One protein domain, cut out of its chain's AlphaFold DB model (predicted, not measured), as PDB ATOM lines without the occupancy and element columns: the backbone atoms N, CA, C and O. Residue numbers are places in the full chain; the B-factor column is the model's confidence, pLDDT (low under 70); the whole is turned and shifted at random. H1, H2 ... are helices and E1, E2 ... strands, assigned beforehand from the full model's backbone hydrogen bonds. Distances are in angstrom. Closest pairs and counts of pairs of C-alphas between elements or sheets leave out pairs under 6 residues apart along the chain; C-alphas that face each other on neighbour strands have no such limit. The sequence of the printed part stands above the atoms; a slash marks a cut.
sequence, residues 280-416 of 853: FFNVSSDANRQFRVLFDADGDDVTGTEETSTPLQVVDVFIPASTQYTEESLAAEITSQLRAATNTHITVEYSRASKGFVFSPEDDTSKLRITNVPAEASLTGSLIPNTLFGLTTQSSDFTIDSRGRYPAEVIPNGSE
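This is residues 280 to 416 of the 853 residues of the protein "Flagellar hook protein FlgE" of Gammaproteobacteria bacterium (UniProt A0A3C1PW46). With little regular structure, one helix, H1, bridges a four-stranded antiparallel sheet, E2-E1-E5-E6, and a separate hairpin, E3 and E4, slanting over the sheet's E2 edge; long loops surround them. The 137 printed residues hold E1 E2 H1 E3 E4 E5 E6 in order, mixed in class, with only 47 in named elements. The whole is compact, radius of gyration of the C-alphas 14.2 A, spanning 45 by 32 by 28 A.

E1, residues 290 to 296, and E2, 313 to 318, form a hairpin; N 293 and O 315 are 2.8 A apart. H1, 327 to 342, every O i to N i+4 pair within hydrogen-bond range, is on one face of the sheet, two layers, at a height of 7.7 A. Its closest C-alphas to E3, 347 to 351, are Ala 331 and Val 348, 5.4 A. E3 and E4, 356 to 360, form a hairpin: N 349 to O 358, 2.9 A. E5, 367 to 371, is antiparallel to E1: N 294 to O 369, 2.8 A. E5 and E6, 397 to 399, form a hairpin: N 370 to O 398, 2.8 A.

E1 begins at C-alpha 290 (-39.622, -8.147, -25.745) and is 19.9 A long; H1 is 22.4 A. E6 ends at C-alpha 399 (-32.392, 5.950, -32.072).

The printed part has no cut. E1 to E2 and E5 to E6 are long links. Twenty residues are under pLDDT 70, among them 300 to 311.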
ATOM      1  N   PHE A 280     -26.372 -19.376 -31.098       87.25
ATOM      2  CA  PHE A 280     -27.778 -19.051 -30.957       87.25
ATOM      3  C   PHE A 280     -27.985 -17.843 -30.037       87.25
ATOM      4  O   PHE A 280     -27.278 -17.654 -29.046       87.25
ATOM      5  N   PHE A 281     -29.016 -17.056 -30.314       88.25
ATOM      6  CA  PHE A 281     -29.623 -16.151 -29.353       88.25
ATOM      7  C   PHE A 281     -30.530 -16.940 -28.410       88.25
ATOM      8  O   PHE A 281     -31.477 -17.606 -28.832       88.25
ATOM      9  N   ASN A 282     -30.254 -16.835 -27.112       86.19
ATOM     10  CA  ASN A 282     -31.104 -17.376 -26.070       86.19
ATOM     11  C   ASN A 282     -32.090 -16.300 -25.595       86.19
ATOM     12  O   ASN A 282     -31.769 -15.442 -24.764       86.19
ATOM     13  N   VAL A 283     -33.319 -16.395 -26.103       86.19
ATOM     14  CA  VAL A 283     -34.457 -15.525 -25.765       86.19
ATOM     15  C   VAL A 283     -35.486 -16.240 -24.878       86.19
ATOM     16  O   VAL A 283     -36.659 -15.877 -24.832       86.19
ATOM     17  N   SER A 284     -35.057 -17.261 -24.124       84.75
ATOM     18  CA  SER A 284     -35.941 -17.997 -23.203       84.75
ATOM     19  C   SER A 284     -36.518 -17.117 -22.090       84.75
ATOM     20  O   SER A 284     -37.652 -17.327 -21.661       84.75
ATOM     21  N   SER A 285     -35.766 -16.106 -21.644       84.62
ATOM     22  CA  SER A 285     -36.231 -15.132 -20.658       84.62
ATOM     23  C   SER A 285     -37.205 -14.131 -21.276       84.62
ATOM     24  O   SER A 285     -36.891 -13.480 -22.272       84.62
ATOM     25  N   ASP A 286     -38.349 -13.935 -20.617       82.56
ATOM     26  CA  ASP A 286     -39.364 -12.937 -20.970       82.56
ATOM     27  C   ASP A 286     -38.779 -11.522 -21.138       82.56
ATOM     28  O   ASP A 286     -39.267 -10.747 -21.955       82.56
ATOM     29  N   ALA A 287     -37.724 -11.178 -20.393       82.25
ATOM     30  CA  ALA A 287     -37.054  -9.880 -20.490       82.25
ATOM     31  C   ALA A 287     -36.301  -9.690 -21.817       82.25
ATOM     32  O   ALA A 287     -36.316  -8.601 -22.377       82.25
ATOM     33  N   ASN A 288     -35.674 -10.749 -22.339       84.69
ATOM     34  CA  ASN A 288     -34.824 -10.679 -23.532       84.69
ATOM     35  C   ASN A 288     -35.602 -10.830 -24.847       84.69
ATOM     36  O   ASN A 288     -35.036 -10.613 -25.915       84.69
ATOM     37  N   ARG A 289     -36.885 -11.204 -24.780       88.00
ATOM     38  CA  ARG A 289     -37.729 -11.477 -25.955       88.00
ATOM     39  C   ARG A 289     -38.774 -10.401 -26.244       88.00
ATOM     40  O   ARG A 289     -39.660 -10.620 -27.063       88.00
ATOM     41  N   GLN A 290     -38.700  -9.263 -25.555       88.94
ATOM     42  CA  GLN A 290     -39.622  -8.147 -25.745       88.94
ATOM     43  C   GLN A 290     -38.869  -6.821 -25.868       88.94
ATOM     44  O   GLN A 290     -37.946  -6.548 -25.098       88.94
ATOM     45  N   PHE A 291     -39.268  -5.991 -26.822       91.44
ATOM     46  CA  PHE A 291     -38.832  -4.601 -26.947       91.44
ATOM     47  C   PHE A 291     -39.869  -3.823 -27.757       91.44
ATOM     48  O   PHE A 291     -40.687  -4.403 -28.468       91.44
ATOM     49  N   ARG A 292     -39.853  -2.499 -27.632       89.88
ATOM     50  CA  ARG A 292     -40.766  -1.607 -28.342       89.88
ATOM     51  C   ARG A 292     -40.021  -0.863 -29.432       89.88
ATOM     52  O   ARG A 292     -39.000  -0.241 -29.148       89.88
ATOM     53  N   VAL A 293     -40.574  -0.864 -30.636       89.06
ATOM     54  CA  VAL A 293     -40.123  -0.066 -31.773       89.06
ATOM     55  C   VAL A 293     -41.129   1.052 -32.018       89.06
ATOM     56  O   VAL A 293     -42.330   0.826 -32.131       89.06
ATOM     57  N   LEU A 294     -40.627   2.275 -32.063       87.25
ATOM     58  CA  LEU A 294     -41.348   3.474 -32.456       87.25
ATOM     59  C   LEU A 294     -40.927   3.767 -33.895       87.25
ATOM     60  O   LEU A 294     -39.733   3.952 -34.146       87.25
ATOM     61  N   PHE A 295     -41.883   3.745 -34.816       84.69
ATOM     62  CA  PHE A 295     -41.663   3.958 -36.241       84.69
ATOM     63  C   PHE A 295     -42.381   5.224 -36.698       84.69
ATOM     64  O   PHE A 295     -43.592   5.366 -36.522       84.69
ATOM     65  N   ASP A 296     -41.611   6.116 -37.298       82.12
ATOM     66  CA  ASP A 296     -42.078   7.340 -37.925       82.12
ATOM     67  C   ASP A 296     -41.723   7.285 -39.415       82.12
ATOM     68  O   ASP A 296     -40.546   7.209 -39.778       82.12
ATOM     69  N   ALA A 297     -42.751   7.281 -40.267       74.00
ATOM     70  CA  ALA A 297     -42.602   7.139 -41.711       74.00
ATOM     71  C   ALA A 297     -41.975   8.386 -42.358       74.00
ATOM     72  O   ALA A 297     -41.126   8.248 -43.243       74.00
ATOM     73  N   ASP A 298     -42.345   9.578 -41.883       71.50
ATOM     74  CA  ASP A 298     -41.933  10.862 -42.465       71.50
ATOM     75  C   ASP A 298     -40.674  11.431 -41.781       71.50
ATOM     76  O   ASP A 298     -40.006  12.321 -42.316       71.50
ATOM     77  N   GLY A 299     -40.319  10.894 -40.607       72.00
ATOM     78  CA  GLY A 299     -39.107  11.237 -39.859       72.00
ATOM     79  C   GLY A 299     -39.176  12.581 -39.130       72.00
ATOM     80  O   GLY A 299     -38.120  13.124 -38.753       72.00
ATOM     81  N   ASP A 300     -40.379  13.131 -38.966       68.81
ATOM     82  CA  ASP A 300     -40.669  14.436 -38.386       68.81
ATOM     83  C   ASP A 300     -40.974  14.408 -36.873       68.81
ATOM     84  O   ASP A 300     -40.631  15.377 -36.194       68.81
ATOM     85  N   ASP A 301     -41.468  13.301 -36.307       66.81
ATOM     86  CA  ASP A 301     -41.718  13.121 -34.868       66.81
ATOM     87  C   ASP A 301     -41.163  11.804 -34.299       66.81
ATOM     88  O   ASP A 301     -41.862  10.845 -33.975       66.81
ATOM     89  N   VAL A 302     -39.863  11.807 -34.017       61.47
ATOM     90  CA  VAL A 302     -39.153  10.666 -33.404       61.47
ATOM     91  C   VAL A 302     -39.393  10.534 -31.889       61.47
ATOM     92  O   VAL A 302     -38.919   9.596 -31.233       61.47
ATOM     93  N   THR A 303     -40.069  11.515 -31.294       63.41
ATOM     94  CA  THR A 303     -40.227  11.669 -29.840       63.41
ATOM     95  C   THR A 303     -41.656  11.460 -29.358       63.41
ATOM     96  O   THR A 303     -41.845  11.285 -28.152       63.41
ATOM     97  N   GLY A 304     -42.634  11.430 -30.266       60.88
ATOM     98  CA  GLY A 304     -44.057  11.408 -29.934       60.88
ATOM     99  C   GLY A 304     -44.536  12.730 -29.330       60.88
ATOM    100  O   GLY A 304     -45.443  12.718 -28.497       60.88
ATOM    101  N   THR A 305     -43.859  13.847 -29.626       58.38
ATOM    102  CA  THR A 305     -44.130  15.159 -29.006       58.38
ATOM    103  C   THR A 305     -44.566  16.238 -29.986       58.38
ATOM    104  O   THR A 305     -44.963  17.315 -29.534       58.38
ATOM    105  N   GLU A 306     -44.505  15.975 -31.291       58.09
ATOM    106  CA  GLU A 306     -44.944  16.918 -32.317       58.09
ATOM    107  C   GLU A 306     -46.271  16.450 -32.933       58.09
ATOM    108  O   GLU A 306     -46.478  15.278 -33.215       58.09
ATOM    109  N   GLU A 307     -47.221  17.369 -33.113       55.31
ATOM    110  CA  GLU A 307     -48.479  17.074 -33.809       55.31
ATOM    111  C   GLU A 307     -48.205  17.082 -35.322       55.31
ATOM    112  O   GLU A 307     -48.349  18.120 -35.979       55.31
ATOM    113  N   THR A 308     -47.740  15.953 -35.856       58.22
ATOM    114  CA  THR A 308     -47.364  15.789 -37.268       58.22
ATOM    115  C   THR A 308     -48.475  15.150 -38.108       58.22
ATOM    116  O   THR A 308     -49.529  14.748 -37.605       58.22
ATOM    117  N   SER A 309     -48.303  15.144 -39.437       54.06
ATOM    118  CA  SER A 309     -49.316  14.653 -40.385       54.06
ATOM    119  C   SER A 309     -49.433  13.129 -40.445       54.06
ATOM    120  O   SER A 309     -50.476  12.635 -40.882       54.06
ATOM    121  N   THR A 310     -48.415  12.392 -39.997       62.53
ATOM    122  CA  THR A 310     -48.447  10.935 -39.859       62.53
ATOM    123  C   THR A 310     -48.294  10.545 -38.387       62.53
ATOM    124  O   THR A 310     -47.376  10.993 -37.709       62.53
ATOM    125  N   PRO A 311     -49.215   9.741 -37.829       67.50
ATOM    126  CA  PRO A 311     -49.123   9.353 -36.429       67.50
ATOM    127  C   PRO A 311     -47.961   8.376 -36.211       67.50
ATOM    128  O   PRO A 311     -47.867   7.365 -36.913       67.50
ATOM    129  N   LEU A 312     -47.143   8.637 -35.185       78.50
ATOM    130  CA  LEU A 312     -46.089   7.732 -34.723       78.50
ATOM    131  C   LEU A 312     -46.660   6.330 -34.463       78.50
ATOM    132  O   LEU A 312     -47.552   6.145 -33.626       78.50
ATOM    133  N   GLN A 313     -46.128   5.328 -35.156       80.69
ATOM    134  CA  GLN A 313     -46.546   3.943 -34.992       80.69
ATOM    135  C   GLN A 313     -45.761   3.296 -33.852       80.69
ATOM    136  O   GLN A 313     -44.532   3.326 -33.814       80.69
ATOM    137  N   VAL A 314     -46.480   2.689 -32.909       85.56
ATOM    138  CA  VAL A 314     -45.889   1.991 -31.763       85.56
ATOM    139  C   VAL A 314     -46.061   0.494 -31.956       85.56
ATOM    140  O   VAL A 314     -47.186  -0.004 -31.970       85.56
ATOM    141  N   VAL A 315     -44.945  -0.218 -32.078       85.94
ATOM    142  CA  VAL A 315     -44.911  -1.665 -32.289       85.94
ATOM    143  C   VAL A 315     -44.225  -2.330 -31.106       85.94
ATOM    144  O   VAL A 315     -43.039  -2.122 -30.863       85.94
ATOM    145  N   ASP A 316     -44.965  -3.150 -30.367       87.69
ATOM    146  CA  ASP A 316     -44.389  -4.027 -29.350       87.69
ATOM    147  C   ASP A 316     -44.012  -5.359 -30.006       87.69
ATOM    148  O   ASP A 316     -44.879  -6.105 -30.459       87.69
ATOM    149  N   VAL A 317     -42.710  -5.635 -30.081       87.56
ATOM    150  CA  VAL A 317     -42.165  -6.864 -30.663       87.56
ATOM    151  C   VAL A 317     -42.059  -7.915 -29.565       87.56
ATOM    152  O   VAL A 317     -41.405  -7.690 -28.541       87.56
ATOM    153  N   PHE A 318     -42.681  -9.072 -29.787       88.44
ATOM    154  CA  PHE A 318     -42.661 -10.213 -28.875       88.44
ATOM    155  C   PHE A 318     -42.114 -11.439 -29.592       88.44
ATOM    156  O   PHE A 318     -42.842 -12.158 -30.273       88.44
ATOM    157  N   ILE A 319     -40.826 -11.705 -29.414       87.75
ATOM    158  CA  ILE A 319     -40.184 -12.878 -30.000       87.75
ATOM    159  C   ILE A 319     -40.731 -14.131 -29.290       87.75
ATOM    160  O   ILE A 319     -40.749 -14.168 -28.050       87.75
ATOM    161  N   PRO A 320     -41.196 -15.160 -30.023       84.88
ATOM    162  CA  PRO A 320     -41.642 -16.411 -29.424       84.88
ATOM    163  C   PRO A 320     -40.571 -17.039 -28.523       84.88
ATOM    164  O   PRO A 320     -39.369 -16.915 -28.755       84.88
ATOM    165  N   ALA A 321     -41.001 -17.732 -27.468       80.81
ATOM    166  CA  ALA A 321     -40.072 -18.386 -26.556       80.81
ATOM    167  C   ALA A 321     -39.374 -19.565 -27.259       80.81
ATOM    168  O   ALA A 321     -39.930 -20.657 -27.364       80.81
ATOM    169  N   SER A 322     -38.142 -19.341 -27.708       78.00
ATOM    170  CA  SER A 322     -37.220 -20.373 -28.180       78.00
ATOM    171  C   SER A 322     -35.837 -20.136 -27.579       78.00
ATOM    172  O   SER A 322     -35.433 -19.009 -27.288       78.00
ATOM    173  N   THR A 323     -35.101 -21.217 -27.358       69.00
ATOM    174  CA  THR A 323     -33.705 -21.172 -26.907       69.00
ATOM    175  C   THR A 323     -32.717 -21.088 -28.068       69.00
ATOM    176  O   THR A 323     -31.527 -20.912 -27.822       69.00
ATOM    177  N   GLN A 324     -33.190 -21.257 -29.306       79.75
ATOM    178  CA  GLN A 324     -32.361 -21.400 -30.499       79.75
ATOM    179  C   GLN A 324     -32.887 -20.506 -31.623       79.75
ATOM    180  O   GLN A 324     -33.709 -20.929 -32.432       79.75
ATOM    181  N   TYR A 325     -32.413 -19.261 -31.666       84.56
ATOM    182  CA  TYR A 325     -32.514 -18.421 -32.860       84.56
ATOM    183  C   TYR A 325     -31.122 -18.174 -33.426       84.56
ATOM    184  O   TYR A 325     -30.216 -17.816 -32.678       84.56
ATOM    185  N   THR A 326     -30.931 -18.368 -34.726       86.44
ATOM    186  CA  THR A 326     -29.729 -17.885 -35.404       86.44
ATOM    187  C   THR A 326     -29.844 -16.374 -35.601       86.44
ATOM    188  O   THR A 326     -30.911 -15.785 -35.425       86.44
ATOM    189  N   GLU A 327     -28.739 -15.733 -35.968       86.31
ATOM    190  CA  GLU A 327     -28.719 -14.317 -36.358       86.31
ATOM    191  C   GLU A 327     -29.769 -14.003 -37.432       86.31
ATOM    192  O   GLU A 327     -30.526 -13.042 -37.305       86.31
ATOM    193  N   GLU A 328     -29.874 -14.878 -38.429       82.56
ATOM    194  CA  GLU A 328     -30.824 -14.769 -39.531       82.56
ATOM    195  C   GLU A 328     -32.269 -15.037 -39.099       82.56
ATOM    196  O   GLU A 328     -33.154 -14.236 -39.395       82.56
ATOM    197  N   SER A 329     -32.536 -16.115 -38.347       84.50
ATOM    198  CA  SER A 329     -33.914 -16.439 -37.961       84.50
ATOM    199  C   SER A 329     -34.492 -15.441 -36.959       84.50
ATOM    200  O   SER A 329     -35.693 -15.168 -36.994       84.50
ATOM    201  N   LEU A 330     -33.654 -14.843 -36.103       86.88
ATOM    202  CA  LEU A 330     -34.077 -13.750 -35.231       86.88
ATOM    203  C   LEU A 330     -34.388 -12.480 -36.030       86.88
ATOM    204  O   LEU A 330     -35.412 -11.843 -35.793       86.88
ATOM    205  N   ALA A 331     -33.530 -12.121 -36.988       85.88
ATOM    206  CA  ALA A 331     -33.749 -10.962 -37.847       85.88
ATOM    207  C   ALA A 331     -35.025 -11.116 -38.698       85.88
ATOM    208  O   ALA A 331     -35.816 -10.175 -38.811       85.88
ATOM    209  N   ALA A 332     -35.278 -12.321 -39.220       79.31
ATOM    210  CA  ALA A 332     -36.491 -12.655 -39.960       79.31
ATOM    211  C   ALA A 332     -37.757 -12.553 -39.091       79.31
ATOM    212  O   ALA A 332     -38.762 -11.992 -39.531       79.31
ATOM    213  N   GLU A 333     -37.706 -13.028 -37.842       81.88
ATOM    214  CA  GLU A 333     -38.824 -12.914 -36.898       81.88
ATOM    215  C   GLU A 333     -39.150 -11.445 -36.583       81.88
ATOM    216  O   GLU A 333     -40.308 -11.031 -36.662       81.88
ATOM    217  N   ILE A 334     -38.129 -10.626 -36.300       86.56
ATOM    218  CA  ILE A 334     -38.305  -9.186 -36.056       86.56
ATOM    219  C   ILE A 334     -38.885  -8.504 -37.303       86.56
ATOM    220  O   ILE A 334     -39.842  -7.736 -37.200       86.56
ATOM    221  N   THR A 335     -38.351  -8.822 -38.483       82.62
ATOM    222  CA  THR A 335     -38.838  -8.310 -39.772       82.62
ATOM    223  C   THR A 335     -40.318  -8.636 -39.982       82.62
ATOM    224  O   THR A 335     -41.101  -7.756 -40.339       82.62
ATOM    225  N   SER A 336     -40.720  -9.883 -39.727       78.38
ATOM    226  CA  SER A 336     -42.105 -10.344 -39.868       78.38
ATOM    227  C   SER A 336     -43.067  -9.535 -38.994       78.38
ATOM    228  O   SER A 336     -44.073  -9.016 -39.484       78.38
ATOM    229  N   GLN A 337     -42.725  -9.343 -37.716       80.44
ATOM    230  CA  GLN A 337     -43.570  -8.591 -36.786       80.44
ATOM    231  C   GLN A 337     -43.642  -7.099 -37.130       80.44
ATOM    232  O   GLN A 337     -44.725  -6.512 -37.077       80.44
ATOM    233  N   LEU A 338     -42.526  -6.484 -37.534       81.75
ATOM    234  CA  LEU A 338     -42.508  -5.078 -37.945       81.75
ATOM    235  C   LEU A 338     -43.347  -4.838 -39.202       81.75
ATOM    236  O   LEU A 338     -44.129  -3.886 -39.239       81.75
ATOM    237  N   ARG A 339     -43.246  -5.713 -40.206       78.75
ATOM    238  CA  ARG A 339     -44.050  -5.616 -41.435       78.75
ATOM    239  C   ARG A 339     -45.537  -5.788 -41.151       78.75
ATOM    240  O   ARG A 339     -46.342  -4.997 -41.636       78.75
ATOM    241  N   ALA A 340     -45.895  -6.772 -40.325       71.88
ATOM    242  CA  ALA A 340     -47.283  -7.016 -39.939       71.88
ATOM    243  C   ALA A 340     -47.901  -5.835 -39.169       71.88
ATOM    244  O   ALA A 340     -49.090  -5.560 -39.320       71.88
ATOM    245  N   ALA A 341     -47.111  -5.137 -38.348       71.56
ATOM    246  CA  ALA A 341     -47.600  -4.037 -37.522       71.56
ATOM    247  C   ALA A 341     -47.636  -2.684 -38.250       71.56
ATOM    248  O   ALA A 341     -48.549  -1.893 -38.019       71.56
ATOM    249  N   THR A 342     -46.659  -2.411 -39.119       69.19
ATOM    250  CA  THR A 342     -46.511  -1.097 -39.773       69.19
ATOM    251  C   THR A 342     -47.135  -1.027 -41.167       69.19
ATOM    252  O   THR A 342     -47.416   0.066 -41.655       69.19
ATOM    253  N   ASN A 343     -47.375  -2.176 -41.816       67.44
ATOM    254  CA  ASN A 343     -47.676  -2.286 -43.251       67.44
ATOM    255  C   ASN A 343     -46.607  -1.648 -44.166       67.44
ATOM    256  O   ASN A 343     -46.898  -1.345 -45.321       67.44
ATOM    257  N   THR A 344     -45.382  -1.442 -43.668       65.62
ATOM    258  CA  THR A 344     -44.256  -0.879 -44.433       65.62
ATOM    259  C   THR A 344     -43.187  -1.934 -44.705       65.62
ATOM    260  O   THR A 344     -43.080  -2.927 -43.974       65.62
ATOM    261  N   HIS A 345     -42.385  -1.742 -45.757       66.25
ATOM    262  CA  HIS A 345     -41.316  -2.674 -46.106       66.25
ATOM    263  C   HIS A 345     -40.019  -2.381 -45.341       66.25
ATOM    264  O   HIS A 345     -39.042  -1.895 -45.897       66.25
ATOM    265  N   ILE A 346     -40.004  -2.698 -44.046       75.31
ATOM    266  CA  ILE A 346     -38.774  -2.676 -43.244       75.31
ATOM    267  C   ILE A 346     -38.096  -4.045 -43.375       75.31
ATOM    268  O   ILE A 346     -38.755  -5.077 -43.200       75.31
ATOM    269  N   THR A 347     -36.803  -4.078 -43.694       81.38
ATOM    270  CA  THR A 347     -35.949  -5.270 -43.567       81.38
ATOM    271  C   THR A 347     -35.067  -5.141 -42.332       81.38
ATOM    272  O   THR A 347     -34.636  -4.047 -41.968       81.38
ATOM    273  N   VAL A 348     -34.812  -6.259 -41.656       85.75
ATOM    274  CA  VAL A 348     -33.862  -6.325 -40.544       85.75
ATOM    275  C   VAL A 348     -32.821  -7.381 -40.869       85.75
ATOM    276  O   VAL A 348     -33.169  -8.516 -41.178       85.75
ATOM    277  N   GLU A 349     -31.550  -7.011 -40.768       86.81
ATOM    278  CA  GLU A 349     -30.409  -7.912 -40.932       86.81
ATOM    279  C   GLU A 349     -29.501  -7.829 -39.706       86.81
ATOM    280  O   GLU A 349     -29.390  -6.783 -39.068       86.81
ATOM    281  N   TYR A 350     -28.833  -8.923 -39.349       87.62
ATOM    282  CA  TYR A 350     -27.820  -8.900 -38.297       87.62
ATOM    283  C   TYR A 350     -26.435  -8.685 -38.907       87.62
ATOM    284  O   TYR A 350     -25.997  -9.458 -39.756       87.62
ATOM    285  N   SER A 351     -25.717  -7.658 -38.455       85.69
ATOM    286  CA  SER A 351     -24.351  -7.383 -38.894       85.69
ATOM    287  C   SER A 351     -23.355  -7.720 -37.788       85.69
ATOM    288  O   SER A 351     -23.329  -7.082 -36.732       85.69
ATOM    289  N   ARG A 352     -22.483  -8.699 -38.058       80.56
ATOM    290  CA  ARG A 352     -21.379  -9.096 -37.166       80.56
ATOM    291  C   ARG A 352     -20.339  -7.990 -36.988       80.56
ATOM    292  O   ARG A 352     -19.868  -7.783 -35.875       80.56
ATOM    293  N   ALA A 353     -20.073  -7.205 -38.031       81.31
ATOM    294  CA  ALA A 353     -19.108  -6.109 -37.973       81.31
ATOM    295  C   ALA A 353     -19.536  -5.025 -36.968       81.31
ATOM    296  O   ALA A 353     -18.729  -4.564 -36.158       81.31
ATOM    297  N   SER A 354     -20.823  -4.650 -36.972       83.25
ATOM    298  CA  SER A 354     -21.390  -3.728 -35.977       83.25
ATOM    299  C   SER A 354     -21.914  -4.419 -34.717       83.25
ATOM    300  O   SER A 354     -22.387  -3.720 -33.826       83.25
ATOM    301  N   LYS A 355     -21.831  -5.755 -34.625       89.38
ATOM    302  CA  LYS A 355     -22.345  -6.565 -33.506       89.38
ATOM    303  C   LYS A 355     -23.801  -6.224 -33.167       89.38
ATOM    304  O   LYS A 355     -24.140  -6.068 -32.000       89.38
ATOM    305  N   GLY A 356     -24.657  -6.043 -34.170       89.50
ATOM    306  CA  GLY A 356     -26.018  -5.550 -33.953       89.50
ATOM    307  C   GLY A 356     -26.898  -5.615 -35.194       89.50
ATOM    308  O   GLY A 356     -26.433  -5.935 -36.287       89.50
ATOM    309  N   PHE A 357     -28.181  -5.306 -35.013       91.00
ATOM    310  CA  PHE A 357     -29.167  -5.319 -36.092       91.00
ATOM    311  C   PHE A 357     -29.134  -4.028 -36.917       91.00
ATOM    312  O   PHE A 357     -28.945  -2.932 -36.386       91.00
ATOM    313  N   VAL A 358     -29.339  -4.171 -38.219       90.12
ATOM    314  CA  VAL A 358     -29.499  -3.094 -39.191       90.12
ATOM    315  C   VAL A 358     -30.939  -3.141 -39.684       90.12
ATOM    316  O   VAL A 358     -31.370  -4.144 -40.242       90.12
ATOM    317  N   PHE A 359     -31.686  -2.077 -39.424       88.56
ATOM    318  CA  PHE A 359     -33.063  -1.868 -39.841       88.56
ATOM    319  C   PHE A 359     -33.047  -0.975 -41.076       88.56
ATOM    320  O   PHE A 359     -32.695   0.195 -40.959       88.56
ATOM    321  N   SER A 360     -33.436  -1.498 -42.232       85.25
ATOM    322  CA  SER A 360     -33.500  -0.735 -43.481       85.25
ATOM    323  C   SER A 360     -34.970  -0.505 -43.846       85.25
ATOM    324  O   SER A 360     -35.650  -1.447 -44.262       85.25
ATOM    325  N   PRO A 361     -35.509   0.706 -43.622       77.88
ATOM    326  CA  PRO A 361     -36.846   1.079 -44.071       77.88
ATOM    327  C   PRO A 361     -36.884   1.266 -45.593       77.88
ATOM    328  O   PRO A 361     -35.847   1.316 -46.250       77.88
ATOM    329  N   GLU A 362     -38.087   1.394 -46.147       73.25
ATOM    330  CA  GLU A 362     -38.304   1.612 -47.585       73.25
ATOM    331  C   GLU A 362     -37.821   2.995 -48.068       73.25
ATOM    332  O   GLU A 362     -37.423   3.132 -49.223       73.25
ATOM    333  N   ASP A 363     -37.830   3.999 -47.183       73.00
ATOM    334  CA  ASP A 363     -37.343   5.357 -47.443       73.00
ATOM    335  C   ASP A 363     -36.290   5.766 -46.398       73.00
ATOM    336  O   ASP A 363     -36.411   5.466 -45.207       73.00
ATOM    337  N   ASP A 364     -35.277   6.510 -46.843       71.19
ATOM    338  CA  ASP A 364     -34.193   7.051 -46.019       71.19
ATOM    339  C   ASP A 364     -34.679   8.168 -45.069       71.19
ATOM    340  O   ASP A 364     -33.941   8.603 -44.176       71.19
ATOM    341  N   THR A 365     -35.904   8.676 -45.254       74.88
ATOM    342  CA  THR A 365     -36.517   9.676 -44.363       74.88
ATOM    343  C   THR A 365     -37.105   9.070 -43.095       74.88
ATOM    344  O   THR A 365     -37.184   9.769 -42.083       74.88
ATOM    345  N   SER A 366     -37.500   7.794 -43.124       78.44
ATOM    346  CA  SER A 366     -38.138   7.140 -41.985       78.44
ATOM    347  C   SER A 366     -37.175   7.002 -40.808       78.44
ATOM    348  O   SER A 366     -35.992   6.695 -40.967       78.44
ATOM    349  N   LYS A 367     -37.680   7.195 -39.588       82.25
ATOM    350  CA  LYS A 367     -36.878   7.087 -38.363       82.25
ATOM    351  C   LYS A 367     -37.438   6.037 -37.423       82.25
ATOM    352  O   LYS A 367     -38.643   5.914 -37.223       82.25
ATOM    353  N   LEU A 368     -36.517   5.296 -36.810       85.75
ATOM    354  CA  LEU A 368     -36.827   4.240 -35.860       85.75
ATOM    355  C   LEU A 368     -36.169   4.512 -34.514       85.75
ATOM    356  O   LEU A 368     -35.024   4.968 -34.425       85.75
ATOM    357  N   ARG A 369     -36.890   4.171 -33.450       86.62
ATOM    358  CA  ARG A 369     -36.378   4.205 -32.084       86.62
ATOM    359  C   ARG A 369     -36.798   2.955 -31.332       86.62
ATOM    360  O   ARG A 369     -37.952   2.548 -31.392       86.62
ATOM    361  N   ILE A 370     -35.865   2.357 -30.605       89.25
ATOM    362  CA  ILE A 370     -36.077   1.121 -29.852       89.25
ATOM    363  C   ILE A 370     -36.001   1.429 -28.359       89.25
ATOM    364  O   ILE A 370     -35.105   2.144 -27.911       89.25
ATOM    365  N   THR A 371     -36.960   0.918 -27.589       89.12
ATOM    366  CA  THR A 371     -37.113   1.174 -26.151       89.12
ATOM    367  C   THR A 371     -37.537  -0.086 -25.396       89.12
ATOM    368  O   THR A 371     -37.999  -1.062 -25.991       89.12
ATOM    369  N   ASN A 372     -37.404  -0.073 -24.066       88.00
ATOM    370  CA  ASN A 372     -38.010  -1.108 -23.223       88.00
ATOM    371  C   ASN A 372     -39.544  -1.073 -23.320       88.00
ATOM    372  O   ASN A 372     -40.151  -0.001 -23.347       88.00
ATOM    373  N   VAL A 373     -40.178  -2.249 -23.295       87.00
ATOM    374  CA  VAL A 373     -41.644  -2.343 -23.242       87.00
ATOM    375  C   VAL A 373     -42.141  -1.790 -21.894       87.00
ATOM    376  O   VAL A 373     -41.632  -2.198 -20.844       87.00
ATOM    377  N   PRO A 374     -43.122  -0.868 -21.876       85.19
ATOM    378  CA  PRO A 374     -43.708  -0.366 -20.636       85.19
ATOM    379  C   PRO A 374     -44.336  -1.480 -19.794       85.19
ATOM    380  O   PRO A 374     -44.822  -2.474 -20.328       85.19
ATOM    381  N   ALA A 375     -44.415  -1.281 -18.474       83.94
ATOM    382  CA  ALA A 375     -44.954  -2.284 -17.546       83.94
ATOM    383  C   ALA A 375     -46.370  -2.775 -17.919       83.94
ATOM    384  O   ALA A 375     -46.677  -3.946 -17.730       83.94
ATOM    385  N   GLU A 376     -47.205  -1.892 -18.475       82.75
ATOM    386  CA  GLU A 376     -48.588  -2.184 -18.877       82.75
ATOM    387  C   GLU A 376     -48.692  -3.124 -20.089       82.75
ATOM    388  O   GLU A 376     -49.685  -3.836 -20.221       82.75
ATOM    389  N   ALA A 377     -47.670  -3.139 -20.949       81.44
ATOM    390  CA  ALA A 377     -47.596  -3.972 -22.151       81.44
ATOM    391  C   ALA A 377     -46.575  -5.117 -22.013       81.44
ATOM    392  O   ALA A 377     -46.415  -5.921 -22.927       81.44
ATOM    393  N   SER A 378     -45.868  -5.203 -20.880       84.25
ATOM    394  CA  SER A 378     -44.819  -6.201 -20.686       84.25
ATOM    395  C   SER A 378     -45.388  -7.600 -20.471       84.25
ATOM    396  O   SER A 378     -46.312  -7.794 -19.679       84.25
ATOM    397  N   LEU A 379     -44.723  -8.607 -21.047       79.50
ATOM    398  CA  LEU A 379     -44.991 -10.029 -20.789       79.50
ATOM    399  C   LEU A 379     -44.895 -10.405 -19.302       79.50
ATOM    400  O   LEU A 379     -45.518 -11.368 -18.865       79.50
ATOM    401  N   THR A 380     -44.126  -9.645 -18.519       77.69
ATOM    402  CA  THR A 380     -43.889  -9.927 -17.093       77.69
ATOM    403  C   THR A 380     -44.799  -9.140 -16.153       77.69
ATOM    404  O   THR A 380     -44.747  -9.335 -14.939       77.69
ATOM    405  N   GLY A 381     -45.615  -8.222 -16.690       77.62
ATOM    406  CA  GLY A 381     -46.416  -7.280 -15.900       77.62
ATOM    407  C   GLY A 381     -45.588  -6.289 -15.067       77.62
ATOM    408  O   GLY A 381     -46.127  -5.618 -14.189       77.62
ATOM    409  N   SER A 382     -44.276  -6.210 -15.307       80.00
ATOM    410  CA  SER A 382     -43.336  -5.303 -14.652       80.00
ATOM    411  C   SER A 382     -42.356  -4.755 -15.685       80.00
ATOM    412  O   SER A 382     -42.089  -5.388 -16.702       80.00
ATOM    413  N   LEU A 383     -41.790  -3.575 -15.430       78.06
ATOM    414  CA  LEU A 383     -40.740  -3.028 -16.283       78.06
ATOM    415  C   LEU A 383     -39.434  -3.780 -16.006       78.06
ATOM    416  O   LEU A 383     -38.800  -3.560 -14.972       78.06
ATOM    417  N   ILE A 384     -39.065  -4.697 -16.900       79.75
ATOM    418  CA  ILE A 384     -37.809  -5.446 -16.824       79.75
ATOM    419  C   ILE A 384     -36.922  -5.040 -18.010       79.75
ATOM    420  O   ILE A 384     -37.373  -5.157 -19.147       79.75
ATOM    421  N   PRO A 385     -35.685  -4.566 -17.765       83.56
ATOM    422  CA  PRO A 385     -34.755  -4.184 -18.825       83.56
ATOM    423  C   PRO A 385     -34.401  -5.356 -19.749       83.56
ATOM    424  O   PRO A 385     -34.016  -6.426 -19.269       83.56
ATOM    425  N   ASN A 386     -34.458  -5.140 -21.064       86.25
ATOM    426  CA  ASN A 386     -33.949  -6.093 -22.046       86.25
ATOM    427  C   ASN A 386     -32.431  -5.919 -22.200       86.25
ATOM    428  O   ASN A 386     -31.936  -5.132 -23.008       86.25
ATOM    429  N   THR A 387     -31.676  -6.671 -21.402       82.94
ATOM    430  CA  THR A 387     -30.209  -6.600 -21.401       82.94
ATOM    431  C   THR A 387     -29.570  -7.145 -22.676       82.94
ATOM    432  O   THR A 387     -28.464  -6.728 -22.999       82.94
ATOM    433  N   LEU A 388     -30.249  -8.043 -23.405       86.12
ATOM    434  CA  LEU A 388     -29.741  -8.582 -24.670       86.12
ATOM    435  C   LEU A 388     -29.658  -7.487 -25.738       86.12
ATOM    436  O   LEU A 388     -28.655  -7.388 -26.433       86.12
ATOM    437  N   PHE A 389     -30.675  -6.629 -25.816       87.25
ATOM    438  CA  PHE A 389     -30.697  -5.478 -26.720       87.25
ATOM    439  C   PHE A 389     -30.000  -4.239 -26.127       87.25
ATOM    440  O   PHE A 389     -30.164  -3.137 -26.640       87.25
ATOM    441  N   GLY A 390     -29.254  -4.371 -25.025       82.88
ATOM    442  CA  GLY A 390     -28.573  -3.246 -24.374       82.88
ATOM    443  C   GLY A 390     -29.505  -2.217 -23.714       82.88
ATOM    444  O   GLY A 390     -29.031  -1.180 -23.245       82.88
ATOM    445  N   LEU A 391     -30.810  -2.497 -23.633       85.00
ATOM    446  CA  LEU A 391     -31.837  -1.615 -23.077       85.00
ATOM    447  C   LEU A 391     -31.823  -1.675 -21.544       85.00
ATOM    448  O   LEU A 391     -32.685  -2.289 -20.913       85.00
ATOM    449  N   THR A 392     -30.820  -1.052 -20.928       80.19
ATOM    450  CA  THR A 392     -30.623  -1.038 -19.468       80.19
ATOM    451  C   THR A 392     -31.361   0.122 -18.788       80.19
ATOM    452  O   THR A 392     -32.013   0.943 -19.428       80.19
ATOM    453  N   THR A 393     -31.251   0.228 -17.459       68.69
ATOM    454  CA  THR A 393     -31.789   1.370 -16.699       68.69
ATOM    455  C   THR A 393     -31.036   2.683 -16.938       68.69
ATOM    456  O   THR A 393     -31.577   3.738 -16.618       68.69
ATOM    457  N   GLN A 394     -29.810   2.635 -17.471       62.16
ATOM    458  CA  GLN A 394     -29.018   3.823 -17.829       62.16
ATOM    459  C   GLN A 394     -29.141   4.197 -19.313       62.16
ATOM    460  O   GLN A 394     -29.026   5.372 -19.643       62.16
ATOM    461  N   SER A 395     -29.417   3.216 -20.177       66.56
ATOM    462  CA  SER A 395     -29.590   3.394 -21.624       66.56
ATOM    463  C   SER A 395     -30.896   2.728 -22.050       66.56
ATOM    464  O   SER A 395     -30.906   1.591 -22.516       66.56
ATOM    465  N   SER A 396     -32.016   3.400 -21.781       72.44
ATOM    466  CA  SER A 396     -33.367   2.844 -21.943       72.44
ATOM    467  C   SER A 396     -33.939   2.964 -23.354       72.44
ATOM    468  O   SER A 396     -34.998   2.393 -23.633       72.44
ATOM    469  N   ASP A 397     -33.277   3.735 -24.211       79.44
ATOM    470  CA  ASP A 397     -33.747   4.103 -25.534       79.44
ATOM    471  C   ASP A 397     -32.588   4.343 -26.503       79.44
ATOM    472  O   ASP A 397     -31.567   4.932 -26.152       79.44
ATOM    473  N   PHE A 398     -32.774   3.906 -27.747       83.25
ATOM    474  CA  PHE A 398     -31.792   4.051 -28.812       83.25
ATOM    475  C   PHE A 398     -32.478   4.467 -30.110       83.25
ATOM    476  O   PHE A 398     -33.430   3.823 -30.553       83.25
ATOM    477  N   THR A 399     -31.983   5.534 -30.727       84.38
ATOM    478  CA  THR A 399     -32.392   5.950 -32.072       84.38
ATOM    479  C   THR A 399     -31.494   5.272 -33.097       84.38
ATOM    480  O   THR A 399     -30.274   5.248 -32.928       84.38
ATOM    481  N   ILE A 400     -32.103   4.714 -34.139       83.75
ATOM    482  CA  ILE A 400     -31.391   4.099 -35.257       83.75
ATOM    483  C   ILE A 400     -30.654   5.181 -36.056       83.75
ATOM    484  O   ILE A 400     -31.174   6.284 -36.239       83.75
ATOM    485  N   ASP A 401     -29.422   4.897 -36.488       80.81
ATOM    486  CA  ASP A 401     -28.646   5.851 -37.281       80.81
ATOM    487  C   ASP A 401     -29.171   5.984 -38.725       80.81
ATOM    488  O   ASP A 401     -30.034   5.232 -39.174       80.81
ATOM    489  N   SER A 402     -28.635   6.939 -39.490       74.94
ATOM    490  CA  SER A 402     -29.056   7.186 -40.879       74.94
ATOM    491  C   SER A 402     -28.721   6.052 -41.858       74.94
ATOM    492  O   SER A 402     -28.960   6.188 -43.049       74.94
ATOM    493  N   ARG A 403     -28.065   4.982 -41.399       78.50
ATOM    494  CA  ARG A 403     -27.739   3.778 -42.173       78.50
ATOM    495  C   ARG A 403     -28.489   2.560 -41.634       78.50
ATOM    496  O   ARG A 403     -28.092   1.434 -41.933       78.50
ATOM    497  N   GLY A 404     -29.497   2.772 -40.791       82.50
ATOM    498  CA  GLY A 404     -30.292   1.701 -40.215       82.50
ATOM    499  C   GLY A 404     -29.650   0.990 -39.025       82.50
ATOM    500  O   GLY A 404     -30.237   0.059 -38.482       82.50
ATOM    501  N   ARG A 405     -28.453   1.376 -38.571       86.50
ATOM    502  CA  ARG A 405     -27.724   0.597 -37.561       86.50
ATOM    503  C   ARG A 405     -28.254   0.857 -36.162       86.50
ATOM    504  O   ARG A 405     -28.374   2.003 -35.718       86.50
ATOM    505  N   TYR A 406     -28.494  -0.230 -35.440       89.50
ATOM    506  CA  TYR A 406     -28.751  -0.187 -34.014       89.50
ATOM    507  C   TYR A 406     -27.452   0.137 -33.255       89.50
ATOM    508  O   TYR A 406     -26.458  -0.567 -33.428       89.50
ATOM    509  N   PRO A 407     -27.421   1.197 -32.428       84.94
ATOM    510  CA  PRO A 407     -26.182   1.668 -31.807       84.94
ATOM    511  C   PRO A 407     -25.696   0.808 -30.631       84.94
ATOM    512  O   PRO A 407     -24.554   0.974 -30.206       84.94
ATOM    513  N   ALA A 408     -26.536  -0.072 -30.078       86.62
ATOM    514  CA  ALA A 408     -26.134  -0.985 -29.012       86.62
ATOM    515  C   ALA A 408     -25.724  -2.353 -29.570       86.62
ATOM    516  O   ALA A 408     -26.291  -2.843 -30.547       86.62
ATOM    517  N   GLU A 409     -24.751  -2.983 -28.912       88.50
ATOM    518  CA  GLU A 409     -24.283  -4.315 -29.284       88.50
ATOM    519  C   GLU A 409     -25.282  -5.385 -28.817       88.50
ATOM    520  O   GLU A 409     -25.668  -5.416 -27.647       88.50
ATOM    521  N   VAL A 410     -25.678  -6.279 -29.722       89.25
ATOM    522  CA  VAL A 410     -26.610  -7.387 -29.482       89.25
ATOM    523  C   VAL A 410     -25.915  -8.697 -29.822       89.25
ATOM    524  O   VAL A 410     -26.024  -9.207 -30.927       89.25
ATOM    525  N   ILE A 411     -25.161  -9.239 -28.871       88.69
ATOM    526  CA  ILE A 411     -24.300 -10.406 -29.108       88.69
ATOM    527  C   ILE A 411     -25.048 -11.700 -28.747       88.69
ATOM    528  O   ILE A 411     -25.668 -11.759 -27.677       88.69
ATOM    529  N   PRO A 412     -24.964 -12.760 -29.575       88.12
ATOM    530  CA  PRO A 412     -25.494 -14.076 -29.233       88.12
ATOM    531  C   PRO A 412     -24.999 -14.574 -27.868       88.12
ATOM    532  O   PRO A 412     -23.801 -14.681 -27.604       88.12
ATOM    533  N   ASN A 413     -25.937 -14.906 -26.985       85.75
ATOM    534  CA  ASN A 413     -25.682 -15.329 -25.602       85.75
ATOM    535  C   ASN A 413     -25.995 -16.816 -25.345       85.75
ATOM    536  O   ASN A 413     -25.877 -17.279 -24.210       85.75
ATOM    537  N   GLY A 414     -26.437 -17.552 -26.365       82.88
ATOM    538  CA  GLY A 414     -26.728 -18.981 -26.304       82.88
ATOM    539  C   GLY A 414     -25.504 -19.854 -26.578       82.88
ATOM    540  O   GLY A 414     -24.362 -19.382 -26.597       82.88
ATOM    541  N   SER A 415     -25.759 -21.153 -26.753       81.62
ATOM    542  CA  SER A 415     -24.742 -22.131 -27.143       81.62
ATOM    543  C   SER A 415     -24.312 -21.939 -28.598       81.62
ATOM    544  O   SER A 415     -25.019 -21.323 -29.399       81.62
ATOM    545  N   GLU A 416     -23.154 -22.490 -28.935       79.81
ATOM    546  CA  GLU A 416     -22.710 -22.643 -30.321       79.81
ATOM    547  C   GLU A 416     -23.661 -23.574 -31.092       79.81
ATOM    548  O   GLU A 416     -24.367 -24.393 -30.489       79.81
TER     549      GLU A 416